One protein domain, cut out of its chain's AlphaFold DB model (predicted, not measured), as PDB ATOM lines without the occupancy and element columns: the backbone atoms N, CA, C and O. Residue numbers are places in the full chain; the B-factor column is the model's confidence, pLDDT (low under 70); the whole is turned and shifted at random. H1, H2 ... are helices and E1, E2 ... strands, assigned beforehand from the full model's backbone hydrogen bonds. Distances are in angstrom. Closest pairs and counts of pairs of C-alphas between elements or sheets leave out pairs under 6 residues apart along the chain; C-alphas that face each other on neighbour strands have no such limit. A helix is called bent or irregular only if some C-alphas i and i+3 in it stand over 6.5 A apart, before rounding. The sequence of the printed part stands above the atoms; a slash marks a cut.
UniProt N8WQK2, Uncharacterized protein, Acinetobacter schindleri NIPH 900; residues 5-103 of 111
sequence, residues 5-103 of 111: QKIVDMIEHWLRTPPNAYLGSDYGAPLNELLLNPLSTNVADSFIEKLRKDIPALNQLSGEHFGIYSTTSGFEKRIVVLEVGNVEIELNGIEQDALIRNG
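This is residues 5 to 103 of the 111 residues of an uncharacterized protein of Acinetobacter schindleri NIPH 900 (UniProt N8WQK2). A small three-stranded antiparallel sheet, made of the long hairpin E1 and E2 with the shorter E3 beside E2, has two helices over one face, H1 by E3 and E2, and H3 by E1. From the end of E3 the chain passes straight into H5, which leads away from the sheet, while the short helices H2 and H4 lie before and after H3 along the chain and a long loop, residues 16 to 30, joins H1 to H2. The 99 printed residues hold five named helices and three named strands in the order H1 H2 H3 H4 E1 E2 E3 H5, and the sheet order is E1 E2 E3. The class is mixed, helices and strands. The whole is compact, with a radius of gyration of the C-alphas of 13.6 A and spans of 40 by 37 by 26 A.

The sheet is a meander, each strand the antiparallel neighbour of the one before: E1, residues 66 to 73, E2, residues 77 to 84, and E3, residues 87 to 90. E1 and E2 form a hairpin with directions at 156 degrees; N 71 and O 79 are 2.8 A apart, and N 69 and O 81 are 3.0 A apart, both within hydrogen-bond range. E2 and E3 form a second hairpin, at 149 degrees, with N 84 and O 87 at 2.8 A, within hydrogen-bond range. E1 and E3 are the edge strands. H1, residues 5 to 15, and H3, residues 41 to 54, are on one face of the sheet, an arrangement of two layers, helices on one face of a sheet. The closest C-alphas of H3 and E1 are those of Ala 44 and Ile 68, 6.4 A apart. H1 and E3 are near each other, with 7 pairs of C-alphas within 10 A. H1 and H3 are close but not clearly touching, with the C-alphas of Trp 14 and Asp 54 the closest at 8.0 A, at a steep tilt of 64 degrees, opposite ways. H5, residues 91 to 102, only grazes the sheet, with its residues 91 to 93; its closest C-alpha pair with E2 is Leu 91 and Val 80, 5.5 A. H5 is about perpendicular to H1, at 90 degrees, and close but not clearly touching, with the C-alphas of Leu 15 and Ile 94 the closest at 7.1 A. H2, residues 31 to 34, is not on the sheet; it only just touches H3, only at the corner by their link, with 3 pairs of C-alphas within 8 A, made by residues 43 to 44 of H3 alone, the closest being Leu 34 and Val 43 at 7.1 A. H4, residues 56 to 60, is not on the sheet and is close to H1 but not clearly touching, with the C-alphas of Ile 7 and Leu 58 the closest at 7.4 A. H3 and H5 are apart. In H1 and H3 every O i to N i+4 pair is within hydrogen-bond range; H5 has 6 of 8, H4 has 0 of 1 but 2 of 2 O i to N i+3 pairs, and H2 is too short for an i+4 pair.

E1 is 21.5 A long, from C-alpha 66 at (5.684, 16.103, 54.996), E2 is 22.2 A and E3 10.1 A. H3 measures 20.1 A and H1 15.2 A, beginning at C-alpha 5 at (14.377, 6.500, 47.176). H2 measures 5.3 A and H4 7.8 A. H5 measures 18.3 A and ends at C-alpha 102 at (11.951, 14.958, 26.442); it is irregular, with C-alphas 92 and 95 at 7.6 A.

The C-alphas of Gly 24 and Phe 75, 42.9 A apart, are the two farthest apart. The printed part has no cut. The link from H1 to H2, 15 residues, is long, that from H2 to H3 is short, and the others are tight. The mean pLDDT of the printed part is 77.0; residues 36 to 41, 61 to 65, 74 to 77 and 93 to 103 are under 70.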
ATOM      1  N   GLN A   5      14.196   6.226  48.604       80.19
ATOM      2  CA  GLN A   5      14.377   6.500  47.176       80.19
ATOM      3  C   GLN A   5      13.127   6.164  46.352       80.19
ATOM      4  O   GLN A   5      12.693   6.974  45.551       80.19
ATOM      5  N   LYS A   6      12.487   5.013  46.600       83.94
ATOM      6  CA  LYS A   6      11.252   4.645  45.890       83.94
ATOM      7  C   LYS A   6      10.104   5.602  46.188       83.94
ATOM      8  O   LYS A   6       9.279   5.836  45.317       83.94
ATOM      9  N   ILE A   7      10.035   6.129  47.410       82.69
ATOM     10  CA  ILE A   7       9.054   7.159  47.762       82.69
ATOM     11  C   ILE A   7       9.310   8.431  46.954       82.69
ATOM     12  O   ILE A   7       8.374   8.957  46.363       82.69
ATOM     13  N   VAL A   8      10.564   8.883  46.880       82.69
ATOM     14  CA  VAL A   8      10.946  10.046  46.069       82.69
ATOM     15  C   VAL A   8      10.588   9.819  44.602       82.69
ATOM     16  O   VAL A   8       9.879  10.643  44.037       82.69
ATOM     17  N   ASP A   9      10.942   8.667  44.024       86.88
ATOM     18  CA  ASP A   9      10.629   8.343  42.625       86.88
ATOM     19  C   ASP A   9       9.107   8.377  42.351       86.88
ATOM     20  O   ASP A   9       8.658   8.848  41.304       86.88
ATOM     21  N   MET A  10       8.286   7.899  43.298       88.81
ATOM     22  CA  MET A  10       6.820   7.959  43.194       88.81
ATOM     23  C   MET A  10       6.297   9.398  43.247       88.81
ATOM     24  O   MET A  10       5.379   9.738  42.502       88.81
ATOM     25  N   ILE A  11       6.868  10.231  44.120       88.31
ATOM     26  CA  ILE A  11       6.504  11.646  44.241       88.31
ATOM     27  C   ILE A  11       6.913  12.397  42.974       88.31
ATOM     28  O   ILE A  11       6.099  13.126  42.420       88.31
ATOM     29  N   GLU A  12       8.119  12.178  42.454       88.56
ATOM     30  CA  GLU A  12       8.570  12.786  41.200       88.56
ATOM     31  C   GLU A  12       7.687  12.384  40.015       88.56
ATOM     32  O   GLU A  12       7.337  13.227  39.188       88.56
ATOM     33  N   HIS A  13       7.292  11.110  39.929       90.19
ATOM     34  CA  HIS A  13       6.361  10.654  38.899       90.19
ATOM     35  C   HIS A  13       4.997  11.346  39.016       90.19
ATOM     36  O   HIS A  13       4.449  11.811  38.014       90.19
ATOM     37  N   TRP A  14       4.470  11.454  40.235       92.00
ATOM     38  CA  TRP A  14       3.210  12.135  40.506       92.00
ATOM     39  C   TRP A  14       3.269  13.625  40.144       92.00
ATOM     40  O   TRP A  14       2.386  14.109  39.441       92.00
ATOM     41  N   LEU A  15       4.342  14.325  40.528       89.25
ATOM     42  CA  LEU A  15       4.580  15.739  40.208       89.25
ATOM     43  C   LEU A  15       4.651  16.008  38.697       89.25
ATOM     44  O   LEU A  15       4.272  17.084  38.245       89.25
ATOM     45  N   ARG A  16       5.112  15.033  37.908       87.50
ATOM     46  CA  ARG A  16       5.182  15.116  36.437       87.50
ATOM     47  C   ARG A  16       3.885  14.700  35.742       87.50
ATOM     48  O   ARG A  16       3.782  14.831  34.524       87.50
ATOM     49  N   THR A  17       2.918  14.163  36.481       89.81
ATOM     50  CA  THR A  17       1.657  13.679  35.926       89.81
ATOM     51  C   THR A  17       0.571  14.722  36.178       89.81
ATOM     52  O   THR A  17       0.199  14.925  37.335       89.81
ATOM     53  N   PRO A  18       0.037  15.391  35.141       86.75
ATOM     54  CA  PRO A  18      -1.053  16.332  35.341       86.75
ATOM     55  C   PRO A  18      -2.313  15.593  35.819       86.75
ATOM     56  O   PRO A  18      -2.518  14.426  35.463       86.75
ATOM     57  N   PRO A  19      -3.178  16.248  36.612       87.56
ATOM     58  CA  PRO A  19      -4.424  15.639  37.054       87.56
ATOM     59  C   PRO A  19      -5.268  15.233  35.840       87.56
ATOM     60  O   PRO A  19      -5.335  15.960  34.846       87.56
ATOM     61  N   ASN A  20      -5.927  14.076  35.926       87.06
ATOM     62  CA  ASN A  20      -6.726  13.483  34.845       87.06
ATOM     63  C   ASN A  20      -5.929  13.039  33.600       87.06
ATOM     64  O   ASN A  20      -6.521  12.804  32.547       87.06
ATOM     65  N   ALA A  21      -4.604  12.864  33.699       86.88
ATOM     66  CA  ALA A  21      -3.799  12.292  32.610       86.88
ATOM     67  C   ALA A  21      -4.206  10.850  32.251       86.88
ATOM     68  O   ALA A  21      -4.030  10.406  31.116       86.88
ATOM     69  N   TYR A  22      -4.753  10.115  33.220       86.31
ATOM     70  CA  TYR A  22      -5.242   8.755  33.044       86.31
ATOM     71  C   TYR A  22      -6.766   8.745  32.925       86.31
ATOM     72  O   TYR A  22      -7.478   9.292  33.767       86.31
ATOM     73  N   LEU A  23      -7.285   8.069  31.899       86.94
ATOM     74  CA  LEU A  23      -8.724   7.971  31.666       86.94
ATOM     75  C   LEU A  23      -9.438   7.336  32.872       86.94
ATOM     76  O   LEU A  23      -9.145   6.203  33.250       86.94
ATOM     77  N   GLY A  24     -10.397   8.065  33.448       87.31
ATOM     78  CA  GLY A  24     -11.185   7.601  34.594       87.31
ATOM     79  C   GLY A  24     -10.452   7.649  35.939       87.31
ATOM     80  O   GLY A  24     -10.954   7.088  36.910       87.31
ATOM     81  N   SER A  25      -9.291   8.305  36.014       87.88
ATOM     82  CA  SER A  25      -8.540   8.496  37.251       87.88
ATOM     83  C   SER A  25      -8.212   9.968  37.454       87.88
ATOM     84  O   SER A  25      -7.693  10.633  36.567       87.88
ATOM     85  N   ASP A  26      -8.459  10.448  38.667       89.06
ATOM     86  CA  ASP A  26      -8.093  11.793  39.116       89.06
ATOM     87  C   ASP A  26      -6.604  11.880  39.527       89.06
ATOM     88  O   ASP A  26      -6.164  12.876  40.089       89.06
ATOM     89  N   TYR A  27      -5.804  10.832  39.288       91.62
ATOM     90  CA  TYR A  27      -4.384  10.794  39.657       91.62
ATOM     91  C   TYR A  27      -3.576  11.905  38.973       91.62
ATOM     92  O   TYR A  27      -3.719  12.130  37.768       91.62
ATOM     93  N   GLY A  28      -2.699  12.549  39.746       91.12
ATOM     94  CA  GLY A  28      -1.777  13.583  39.274       91.12
ATOM     95  C   GLY A  28      -1.704  14.804  40.192       91.12
ATOM     96  O   GLY A  28      -2.570  15.007  41.055       91.12
ATOM     97  N   ALA A  29      -0.654  15.604  40.001       90.00
ATOM     98  CA  ALA A  29      -0.331  16.766  40.821       90.00
ATOM     99  C   ALA A  29      -0.931  18.067  40.260       90.00
ATOM    100  O   ALA A  29      -0.571  18.477  39.153       90.00
ATOM    101  N   PRO A  30      -1.781  18.787  41.017       88.31
ATOM    102  CA  PRO A  30      -2.338  20.070  40.591       88.31
ATOM    103  C   PRO A  30      -1.338  21.225  40.810       88.31
ATOM    104  O   PRO A  30      -1.620  22.191  41.513       88.31
ATOM    105  N   LEU A  31      -0.139  21.141  40.218       82.94
ATOM    106  CA  LEU A  31       0.944  22.121  40.419       82.94
ATOM    107  C   LEU A  31       0.537  23.560  40.079       82.94
ATOM    108  O   LEU A  31       0.937  24.495  40.769       82.94
ATOM    109  N   ASN A  32      -0.316  23.737  39.070       78.81
ATOM    110  CA  ASN A  32      -0.828  25.046  38.663       78.81
ATOM    111  C   ASN A  32      -1.614  25.755  39.771       78.81
ATOM    112  O   ASN A  32      -1.656  26.980  39.792       78.81
ATOM    113  N   GLU A  33      -2.219  25.009  40.699       78.38
ATOM    114  CA  GLU A  33      -2.937  25.589  41.838       78.38
ATOM    115  C   GLU A  33      -1.970  26.161  42.885       78.38
ATOM    116  O   GLU A  33      -2.307  27.126  43.569       78.38
ATOM    117  N   LEU A  34      -0.745  25.628  42.967       76.06
ATOM    118  CA  LEU A  34       0.315  26.154  43.833       76.06
ATOM    119  C   LEU A  34       1.014  27.380  43.234       76.06
ATOM    120  O   LEU A  34       1.549  28.213  43.966       76.06
ATOM    121  N   LEU A  35       1.035  27.487  41.904       70.62
ATOM    122  CA  LEU A  35       1.640  28.609  41.195       70.62
ATOM    123  C   LEU A  35       0.683  29.806  41.171       70.62
ATOM    124  O   LEU A  35      -0.528  29.654  41.066       70.62
ATOM    125  N   LEU A  36       1.236  31.020  41.267       66.56
ATOM    126  CA  LEU A  36       0.509  32.305  41.218       66.56
ATOM    127  C   LEU A  36      -0.553  32.532  42.310       66.56
ATOM    128  O   LEU A  36      -1.102  33.630  42.394       66.56
ATOM    129  N   ASN A  37      -0.801  31.556  43.181       66.25
ATOM    130  CA  ASN A  37      -1.668  31.705  44.337       66.25
ATOM    131  C   ASN A  37      -0.845  32.002  45.595       66.25
ATOM    132  O   ASN A  37       0.278  31.508  45.748       66.25
ATOM    133  N   PRO A  38      -1.377  32.802  46.535       63.75
ATOM    134  CA  PRO A  38      -0.820  32.819  47.874       63.75
ATOM    135  C   PRO A  38      -0.890  31.392  48.419       63.75
ATOM    136  O   PRO A  38      -1.958  30.774  48.395       63.75
ATOM    137  N   LEU A  39       0.233  30.896  48.940       64.00
ATOM    138  CA  LEU A  39       0.341  29.599  49.612       64.00
ATOM    139  C   LEU A  39      -0.369  29.638  50.982       64.00
ATOM    140  O   LEU A  39       0.201  29.328  52.023       64.00
ATOM    141  N   SER A  40      -1.599  30.146  50.994       67.50
ATOM    142  CA  SER A  40      -2.480  30.149  52.148       67.50
ATOM    143  C   SER A  40      -2.715  28.709  52.591       67.50
ATOM    144  O   SER A  40      -2.746  27.802  51.759       67.50
ATOM    145  N   THR A  41      -2.889  28.520  53.896       67.50
ATOM    146  CA  THR A  41      -2.997  27.213  54.558       67.50
ATOM    147  C   THR A  41      -3.903  26.233  53.801       67.50
ATOM    148  O   THR A  41      -3.471  25.132  53.489       67.50
ATOM    149  N   ASN A  42      -5.073  26.686  53.336       76.94
ATOM    150  CA  ASN A  42      -6.032  25.839  52.618       76.94
ATOM    151  C   ASN A  42      -5.486  25.209  51.321       76.94
ATOM    152  O   ASN A  42      -5.786  24.056  51.037       76.94
ATOM    153  N   VAL A  43      -4.700  25.943  50.524       79.50
ATOM    154  CA  VAL A  43      -4.174  25.435  49.241       79.50
ATOM    155  C   VAL A  43      -3.067  24.405  49.484       79.50
ATOM    156  O   VAL A  43      -3.019  23.369  48.823       79.50
ATOM    157  N   ALA A  44      -2.197  24.669  50.462       79.31
ATOM    158  CA  ALA A  44      -1.134  23.745  50.846       79.31
ATOM    159  C   ALA A  44      -1.702  22.448  51.446       79.31
ATOM    160  O   ALA A  44      -1.266  21.358  51.068       79.31
ATOM    161  N   ASP A  45      -2.706  22.560  52.319       83.50
ATOM    162  CA  ASP A  45      -3.355  21.414  52.957       83.50
ATOM    163  C   ASP A  45      -4.020  20.505  51.918       83.50
ATOM    164  O   ASP A  45      -3.725  19.310  51.869       83.50
ATOM    165  N   SER A  46      -4.828  21.067  51.009       86.81
ATOM    166  CA  SER A  46      -5.482  20.286  49.949       86.81
ATOM    167  C   SER A  46      -4.485  19.602  49.007       86.81
ATOM    168  O   SER A  46      -4.720  18.475  48.564       86.81
ATOM    169  N   PHE A  47      -3.336  20.227  48.728       87.12
ATOM    170  CA  PHE A  47      -2.285  19.601  47.926       87.12
ATOM    171  C   PHE A  47      -1.641  18.407  48.651       87.12
ATOM    172  O   PHE A  47      -1.448  17.347  48.049       87.12
ATOM    173  N   ILE A  48      -1.345  18.540  49.949       85.75
ATOM    174  CA  ILE A  48      -0.814  17.442  50.774       85.75
ATOM    175  C   ILE A  48      -1.832  16.303  50.907       85.75
ATOM    176  O   ILE A  48      -1.463  15.128  50.822       85.75
ATOM    177  N   GLU A  49      -3.114  16.622  51.081       88.38
ATOM    178  CA  GLU A  49      -4.193  15.631  51.103       88.38
ATOM    179  C   GLU A  49      -4.255  14.849  49.788       88.38
ATOM    180  O   GLU A  49      -4.315  13.613  49.799       88.38
ATOM    181  N   LYS A  50      -4.165  15.545  48.648       90.44
ATOM    182  CA  LYS A  50      -4.153  14.914  47.325       90.44
ATOM    183  C   LYS A  50      -2.937  14.011  47.131       90.44
ATOM    184  O   LYS A  50      -3.091  12.878  46.677       90.44
ATOM    185  N   LEU A  51      -1.755  14.467  47.538       88.75
ATOM    186  CA  LEU A  51      -0.516  13.690  47.497       88.75
ATOM    187  C   LEU A  51      -0.641  12.379  48.299       88.75
ATOM    188  O   LEU A  51      -0.295  11.308  47.801       88.75
ATOM    189  N   ARG A  52      -1.184  12.437  49.523       88.06
ATOM    190  CA  ARG A  52      -1.400  11.248  50.376       88.06
ATOM    191  C   ARG A  52      -2.456  10.294  49.817       88.06
ATOM    192  O   ARG A  52      -2.335   9.080  49.999       88.06
ATOM    193  N   LYS A  53      -3.487  10.827  49.152       90.69
ATOM    194  CA  LYS A  53      -4.528  10.039  48.475       90.69
ATOM    195  C   LYS A  53      -3.957   9.277  47.277       90.69
ATOM    196  O   LYS A  53      -4.231   8.087  47.131       90.69
ATOM    197  N   ASP A  54      -3.159   9.947  46.452       91.62
ATOM    198  CA  ASP A  54      -2.602   9.382  45.220       91.62
ATOM    199  C   ASP A  54      -1.405   8.458  45.470       91.62
ATOM    200  O   ASP A  54      -1.175   7.520  44.705       91.62
ATOM    201  N   ILE A  55      -0.664   8.680  46.559       89.06
ATOM    202  CA  ILE A  55       0.480   7.860  46.967       89.06
ATOM    203  C   ILE A  55       0.229   7.286  48.377       89.06
ATOM    204  O   ILE A  55       0.826   7.739  49.357       89.06
ATOM    205  N   PRO A  56      -0.599   6.228  48.524       86.50
ATOM    206  CA  PRO A  56      -0.930   5.653  49.833       86.50
ATOM    207  C   PRO A  56       0.277   5.127  50.616       86.50
ATOM    208  O   PRO A  56       0.216   4.984  51.836       86.50
ATOM    209  N   ALA A  57       1.386   4.849  49.924       82.38
ATOM    210  CA  ALA A  57       2.652   4.469  50.538       82.38
ATOM    211  C   ALA A  57       3.183   5.525  51.527       82.38
ATOM    212  O   ALA A  57       3.869   5.166  52.483       82.38
ATOM    213  N   LEU A  58       2.820   6.802  51.353       78.25
ATOM    214  CA  LEU A  58       3.191   7.884  52.270       78.25
ATOM    215  C   LEU A  58       2.485   7.774  53.625       78.25
ATOM    216  O   LEU A  58       3.005   8.262  54.623       78.25
ATOM    217  N   ASN A  59       1.336   7.097  53.700       76.88
ATOM    218  CA  ASN A  59       0.591   6.927  54.954       76.88
ATOM    219  C   ASN A  59       1.291   5.979  55.938       76.88
ATOM    220  O   ASN A  59       0.932   5.931  57.110       76.88
ATOM    221  N   GLN A  60       2.285   5.221  55.468       73.00
ATOM    222  CA  GLN A  60       3.122   4.369  56.315       73.00
ATOM    223  C   GLN A  60       4.291   5.134  56.948       73.00
ATOM    224  O   GLN A  60       4.947   4.610  57.846       73.00
ATOM    225  N   LEU A  61       4.563   6.358  56.487       69.19
ATOM    226  CA  LEU A  61       5.565   7.235  57.073       69.19
ATOM    227  C   LEU A  61       4.913   7.948  58.263       69.19
ATOM    228  O   LEU A  61       3.893   8.621  58.108       69.19
ATOM    229  N   SER A  62       5.466   7.754  59.465       56.81
ATOM    230  CA  SER A  62       5.019   8.424  60.691       56.81
ATOM    231  C   SER A  62       4.939   9.933  60.452       56.81
ATOM    232  O   SER A  62       5.871  10.523  59.910       56.81
ATOM    233  N   GLY A  63       3.788  10.520  60.783       54.34
ATOM    234  CA  GLY A  63       3.222  11.732  60.178       54.34
ATOM    235  C   GLY A  63       3.947  13.075  60.336       54.34
ATOM    236  O   GLY A  63       3.291  14.092  60.162       54.34
ATOM    237  N   GLU A  64       5.249  13.121  60.598       55.59
ATOM    238  CA  GLU A  64       5.991  14.359  60.905       55.59
ATOM    239  C   GLU A  64       7.073  14.720  59.872       55.59
ATOM    240  O   GLU A  64       8.049  15.390  60.185       55.59
ATOM    241  N   HIS A  65       6.921  14.271  58.628       64.50
ATOM    242  CA  HIS A  65       7.961  14.417  57.602       64.50
ATOM    243  C   HIS A  65       7.448  14.980  56.274       64.50
ATOM    244  O   HIS A  65       8.117  14.821  55.263       64.50
ATOM    245  N   PHE A  66       6.250  15.566  56.235       74.06
ATOM    246  CA  PHE A  66       5.684  16.103  54.996       74.06
ATOM    247  C   PHE A  66       5.163  17.511  55.207       74.06
ATOM    248  O   PHE A  66       4.243  17.710  56.001       74.06
ATOM    249  N   GLY A  67       5.709  18.455  54.451       76.75
ATOM    250  CA  GLY A  67       5.282  19.846  54.470       76.75
ATOM    251  C   GLY A  67       5.534  20.515  53.130       76.75
ATOM    252  O   GLY A  67       6.396  20.094  52.365       76.75
ATOM    253  N   ILE A  68       4.770  21.563  52.837       79.50
ATOM    254  CA  ILE A  68       5.075  22.476  51.738       79.50
ATOM    255  C   ILE A  68       5.313  23.843  52.341       79.50
ATOM    256  O   ILE A  68       4.520  24.326  53.150       79.50
ATOM    257  N   TYR A  69       6.396  24.476  51.925       78.25
ATOM    258  CA  TYR A  69       6.701  25.840  52.307       78.25
ATOM    259  C   TYR A  69       7.165  26.634  51.091       78.25
ATOM    260  O   TYR A  69       7.481  26.091  50.033       78.25
ATOM    261  N   SER A  70       7.156  27.958  51.217       78.00
ATOM    262  CA  SER A  70       7.714  28.848  50.204       78.00
ATOM    263  C   SER A  70       8.930  29.564  50.761       78.00
ATOM    264  O   SER A  70       8.860  30.168  51.829       78.00
ATOM    265  N   THR A  71      10.021  29.549  50.008       78.19
ATOM    266  CA  THR A  71      11.231  30.319  50.290       78.19
ATOM    267  C   THR A  71      11.476  31.357  49.198       78.19
ATOM    268  O   THR A  71      10.834  31.354  48.144       78.19
ATOM    269  N   THR A  72      12.370  32.304  49.464       73.94
ATOM    270  CA  THR A  72      12.723  33.367  48.515       73.94
ATOM    271  C   THR A  72      14.146  33.129  48.031       73.94
ATOM    272  O   THR A  72      15.058  33.012  48.844       73.94
ATOM    273  N   SER A  73      14.345  33.068  46.716       72.69
ATOM    274  CA  SER A  73      15.670  32.980  46.103       72.69
ATOM    275  C   SER A  73      16.030  34.320  45.472       72.69
ATOM    276  O   SER A  73      15.531  34.682  44.403       72.69
ATOM    277  N   GLY A  74      16.918  35.063  46.129       69.44
ATOM    278  CA  GLY A  74      17.290  36.414  45.709       69.44
ATOM    279  C   GLY A  74      16.158  37.424  45.921       69.44
ATOM    280  O   GLY A  74      15.370  37.293  46.854       69.44
ATOM    281  N   PHE A  75      16.098  38.455  45.073       56.56
ATOM    282  CA  PHE A  75      15.220  39.613  45.291       56.56
ATOM    283  C   PHE A  75      13.808  39.460  44.693       56.56
ATOM    284  O   PHE A  75      12.896  40.164  45.114       56.56
ATOM    285  N   GLU A  76      13.601  38.540  43.741       63.34
ATOM    286  CA  GLU A  76      12.356  38.499  42.943       63.34
ATOM    287  C   GLU A  76      11.751  37.100  42.736       63.34
ATOM    288  O   GLU A  76      10.672  36.985  42.157       63.34
ATOM    289  N   LYS A  77      12.392  36.015  43.197       66.94
ATOM    290  CA  LYS A  77      11.891  34.649  42.958       66.94
ATOM    291  C   LYS A  77      11.360  34.018  44.237       66.94
ATOM    292  O   LYS A  77      12.089  33.888  45.216       66.94
ATOM    293  N   ARG A  78      10.105  33.569  44.204       70.81
ATOM    294  CA  ARG A  78       9.512  32.712  45.238       70.81
ATOM    295  C   ARG A  78       9.554  31.263  44.771       70.81
ATOM    296  O   ARG A  78       9.056  30.976  43.688       70.81
ATOM    297  N   ILE A  79      10.147  30.387  45.576       77.31
ATOM    298  CA  ILE A  79      10.276  28.950  45.320       77.31
ATOM    299  C   ILE A  79       9.362  28.213  46.290       77.31
ATOM    300  O   ILE A  79       9.420  28.461  47.491       77.31
ATOM    301  N   VAL A  80       8.525  27.324  45.771       80.00
ATOM    302  CA  VAL A  80       7.718  26.387  46.547       80.00
ATOM    303  C   VAL A  80       8.509  25.090  46.679       80.00
ATOM    304  O   VAL A  80       8.973  24.541  45.678       80.00
ATOM    305  N   VAL A  81       8.672  24.617  47.909       83.12
ATOM    306  CA  VAL A  81       9.442  23.419  48.249       83.12
ATOM    307  C   VAL A  81       8.520  22.419  48.933       83.12
ATOM    308  O   VAL A  81       7.791  22.782  49.857       83.12
ATOM    309  N   LEU A  82       8.550  21.171  48.468       84.88
ATOM    310  CA  LEU A  82       7.948  20.017  49.128       84.88
ATOM    311  C   LEU A  82       9.029  19.306  49.949       84.88
ATOM    312  O   LEU A  82       9.993  18.782  49.395       84.88
ATOM    313  N   GLU A  83       8.848  19.277  51.262       84.12
ATOM    314  CA  GLU A  83       9.696  18.543  52.195       84.12
ATOM    315  C   GLU A  83       9.139  17.133  52.409       84.12
ATOM    316  O   GLU A  83       7.945  16.950  52.667       84.12
ATOM    317  N   VAL A  84      10.018  16.137  52.286       79.94
ATOM    318  CA  VAL A  84       9.752  14.709  52.462       79.94
ATOM    319  C   VAL A  84      10.865  14.103  53.321       79.94
ATOM    320  O   VAL A  84      11.871  13.583  52.830       79.94
ATOM    321  N   GLY A  85      10.708  14.176  54.638       78.44
ATOM    322  CA  GLY A  85      11.716  13.757  55.607       78.44
ATOM    323  C   GLY A  85      12.960  14.624  55.496       78.44
ATOM    324  O   GLY A  85      12.931  15.788  55.863       78.44
ATOM    325  N   ASN A  86      14.048  14.053  54.978       73.50
ATOM    326  CA  ASN A  86      15.309  14.771  54.762       73.50
ATOM    327  C   ASN A  86      15.518  15.167  53.289       73.50
ATOM    328  O   ASN A  86      16.633  15.512  52.902       73.50
ATOM    329  N   VAL A  87      14.490  15.017  52.450       79.12
ATOM    330  CA  VAL A  87      14.541  15.326  51.019       79.12
ATOM    331  C   VAL A  87      13.680  16.551  50.753       79.12
ATOM    332  O   VAL A  87      12.509  16.574  51.120       79.12
ATOM    333  N   GLU A  88      14.252  17.540  50.082       82.81
ATOM    334  CA  GLU A  88      13.554  18.742  49.635       82.81
ATOM    335  C   GLU A  88      13.413  18.704  48.111       82.81
ATOM    336  O   GLU A  88      14.383  18.439  47.397       82.81
ATOM    337  N   ILE A  89      12.201  18.939  47.608       83.06
ATOM    338  CA  ILE A  89      11.880  18.926  46.179       83.06
ATOM    339  C   ILE A  89      11.344  20.305  45.788       83.06
ATOM    340  O   ILE A  89      10.273  20.716  46.238       83.06
ATOM    341  N   GLU A  90      12.071  21.026  44.935       84.38
ATOM    342  CA  GLU A  90      11.634  22.323  44.407       84.38
ATOM    343  C   GLU A  90      10.558  22.141  43.328       84.38
ATOM    344  O   GLU A  90      10.785  21.522  42.287       84.38
ATOM    345  N   LEU A  91       9.376  22.719  43.545       80.69
ATOM    346  CA  LEU A  91       8.221  22.518  42.665       80.69
ATOM    347  C   LEU A  91       8.210  23.461  41.453       80.69
ATOM    348  O   LEU A  91       7.658  23.121  40.409       80.69
ATOM    349  N   ASN A  92       8.862  24.623  41.544       74.88
ATOM    350  CA  ASN A  92       8.881  25.637  40.480       74.88
ATOM    351  C   ASN A  92       9.576  25.185  39.180       74.88
ATOM    352  O   ASN A  92       9.388  25.814  38.139       74.88
ATOM    353  N   GLY A  93      10.426  24.157  39.247       65.19
ATOM    354  CA  GLY A  93      11.242  23.681  38.125       65.19
ATOM    355  C   GLY A  93      10.748  22.391  37.468       65.19
ATOM    356  O   GLY A  93      11.319  21.985  36.457       65.19
ATOM    357  N   ILE A  94       9.703  21.751  38.007       67.81
ATOM    358  CA  ILE A  94       9.277  20.403  37.590       67.81
ATOM    359  C   ILE A  94       8.884  20.363  36.102       67.81
ATOM    360  O   ILE A  94       9.244  19.423  35.392       67.81
ATOM    361  N   GLU A  95       8.210  21.402  35.599       58.09
ATOM    362  CA  GLU A  95       7.823  21.485  34.182       58.09
ATOM    363  C   GLU A  95       9.027  21.721  33.254       58.09
ATOM    364  O   GLU A  95       9.089  21.163  32.158       58.09
ATOM    365  N   GLN A  96      10.024  22.497  33.697       53.69
ATOM    366  CA  GLN A  96      11.232  22.768  32.909       53.69
ATOM    367  C   GLN A  96      12.139  21.529  32.807       53.69
ATOM    368  O   GLN A  96      12.648  21.246  31.725       53.69
ATOM    369  N   ASP A  97      12.287  20.736  33.876       54.62
ATOM    370  CA  ASP A  97      13.058  19.478  33.842       54.62
ATOM    371  C   ASP A  97      12.414  18.422  32.923       54.62
ATOM    372  O   ASP A  97      13.105  17.702  32.194       54.62
ATOM    373  N   ALA A  98      11.078  18.359  32.892       52.97
ATOM    374  CA  ALA A  98      10.346  17.464  31.999       52.97
ATOM    375  C   ALA A  98      10.552  17.812  30.512       52.97
ATOM    376  O   ALA A  98      10.640  16.904  29.680       52.97
ATOM    377  N   LEU A  99      10.681  19.099  30.174       50.59
ATOM    378  CA  LEU A  99      10.967  19.566  28.813       50.59
ATOM    379  C   LEU A  99      12.428  19.322  28.405       50.59
ATOM    380  O   LEU A  99      12.673  18.921  27.273       50.59
ATOM    381  N   ILE A 100      13.393  19.487  29.315       52.09
ATOM    382  CA  ILE A 100      14.821  19.219  29.045       52.09
ATOM    383  C   ILE A 100      15.059  17.729  28.754       52.09
ATOM    384  O   ILE A 100      15.877  17.381  27.908       52.09
ATOM    385  N   ARG A 101      14.338  16.833  29.440       49.88
ATOM    386  CA  ARG A 101      14.504  15.378  29.288       49.88
ATOM    387  C   ARG A 101      13.797  14.782  28.073       49.88
ATOM    388  O   ARG A 101      14.269  13.780  27.545       49.88
ATOM    389  N   ASN A 102      12.681  15.374  27.647       52.53
ATOM    390  CA  ASN A 102      11.951  14.958  26.442       52.53
ATOM    391  C   ASN A 102      12.347  15.768  25.194       52.53
ATOM    392  O   ASN A 102      11.951  15.419  24.085       52.53
ATOM    393  N   GLY A 103      13.118  16.844  25.367       40.25
ATOM    394  CA  GLY A 103      13.591  17.720  24.308       40.25
ATOM    395  C   GLY A 103      14.855  17.182  23.654       40.25
ATOM    396  O   GLY A 103      15.968  17.382  24.136       40.25
TER     397      GLY A 103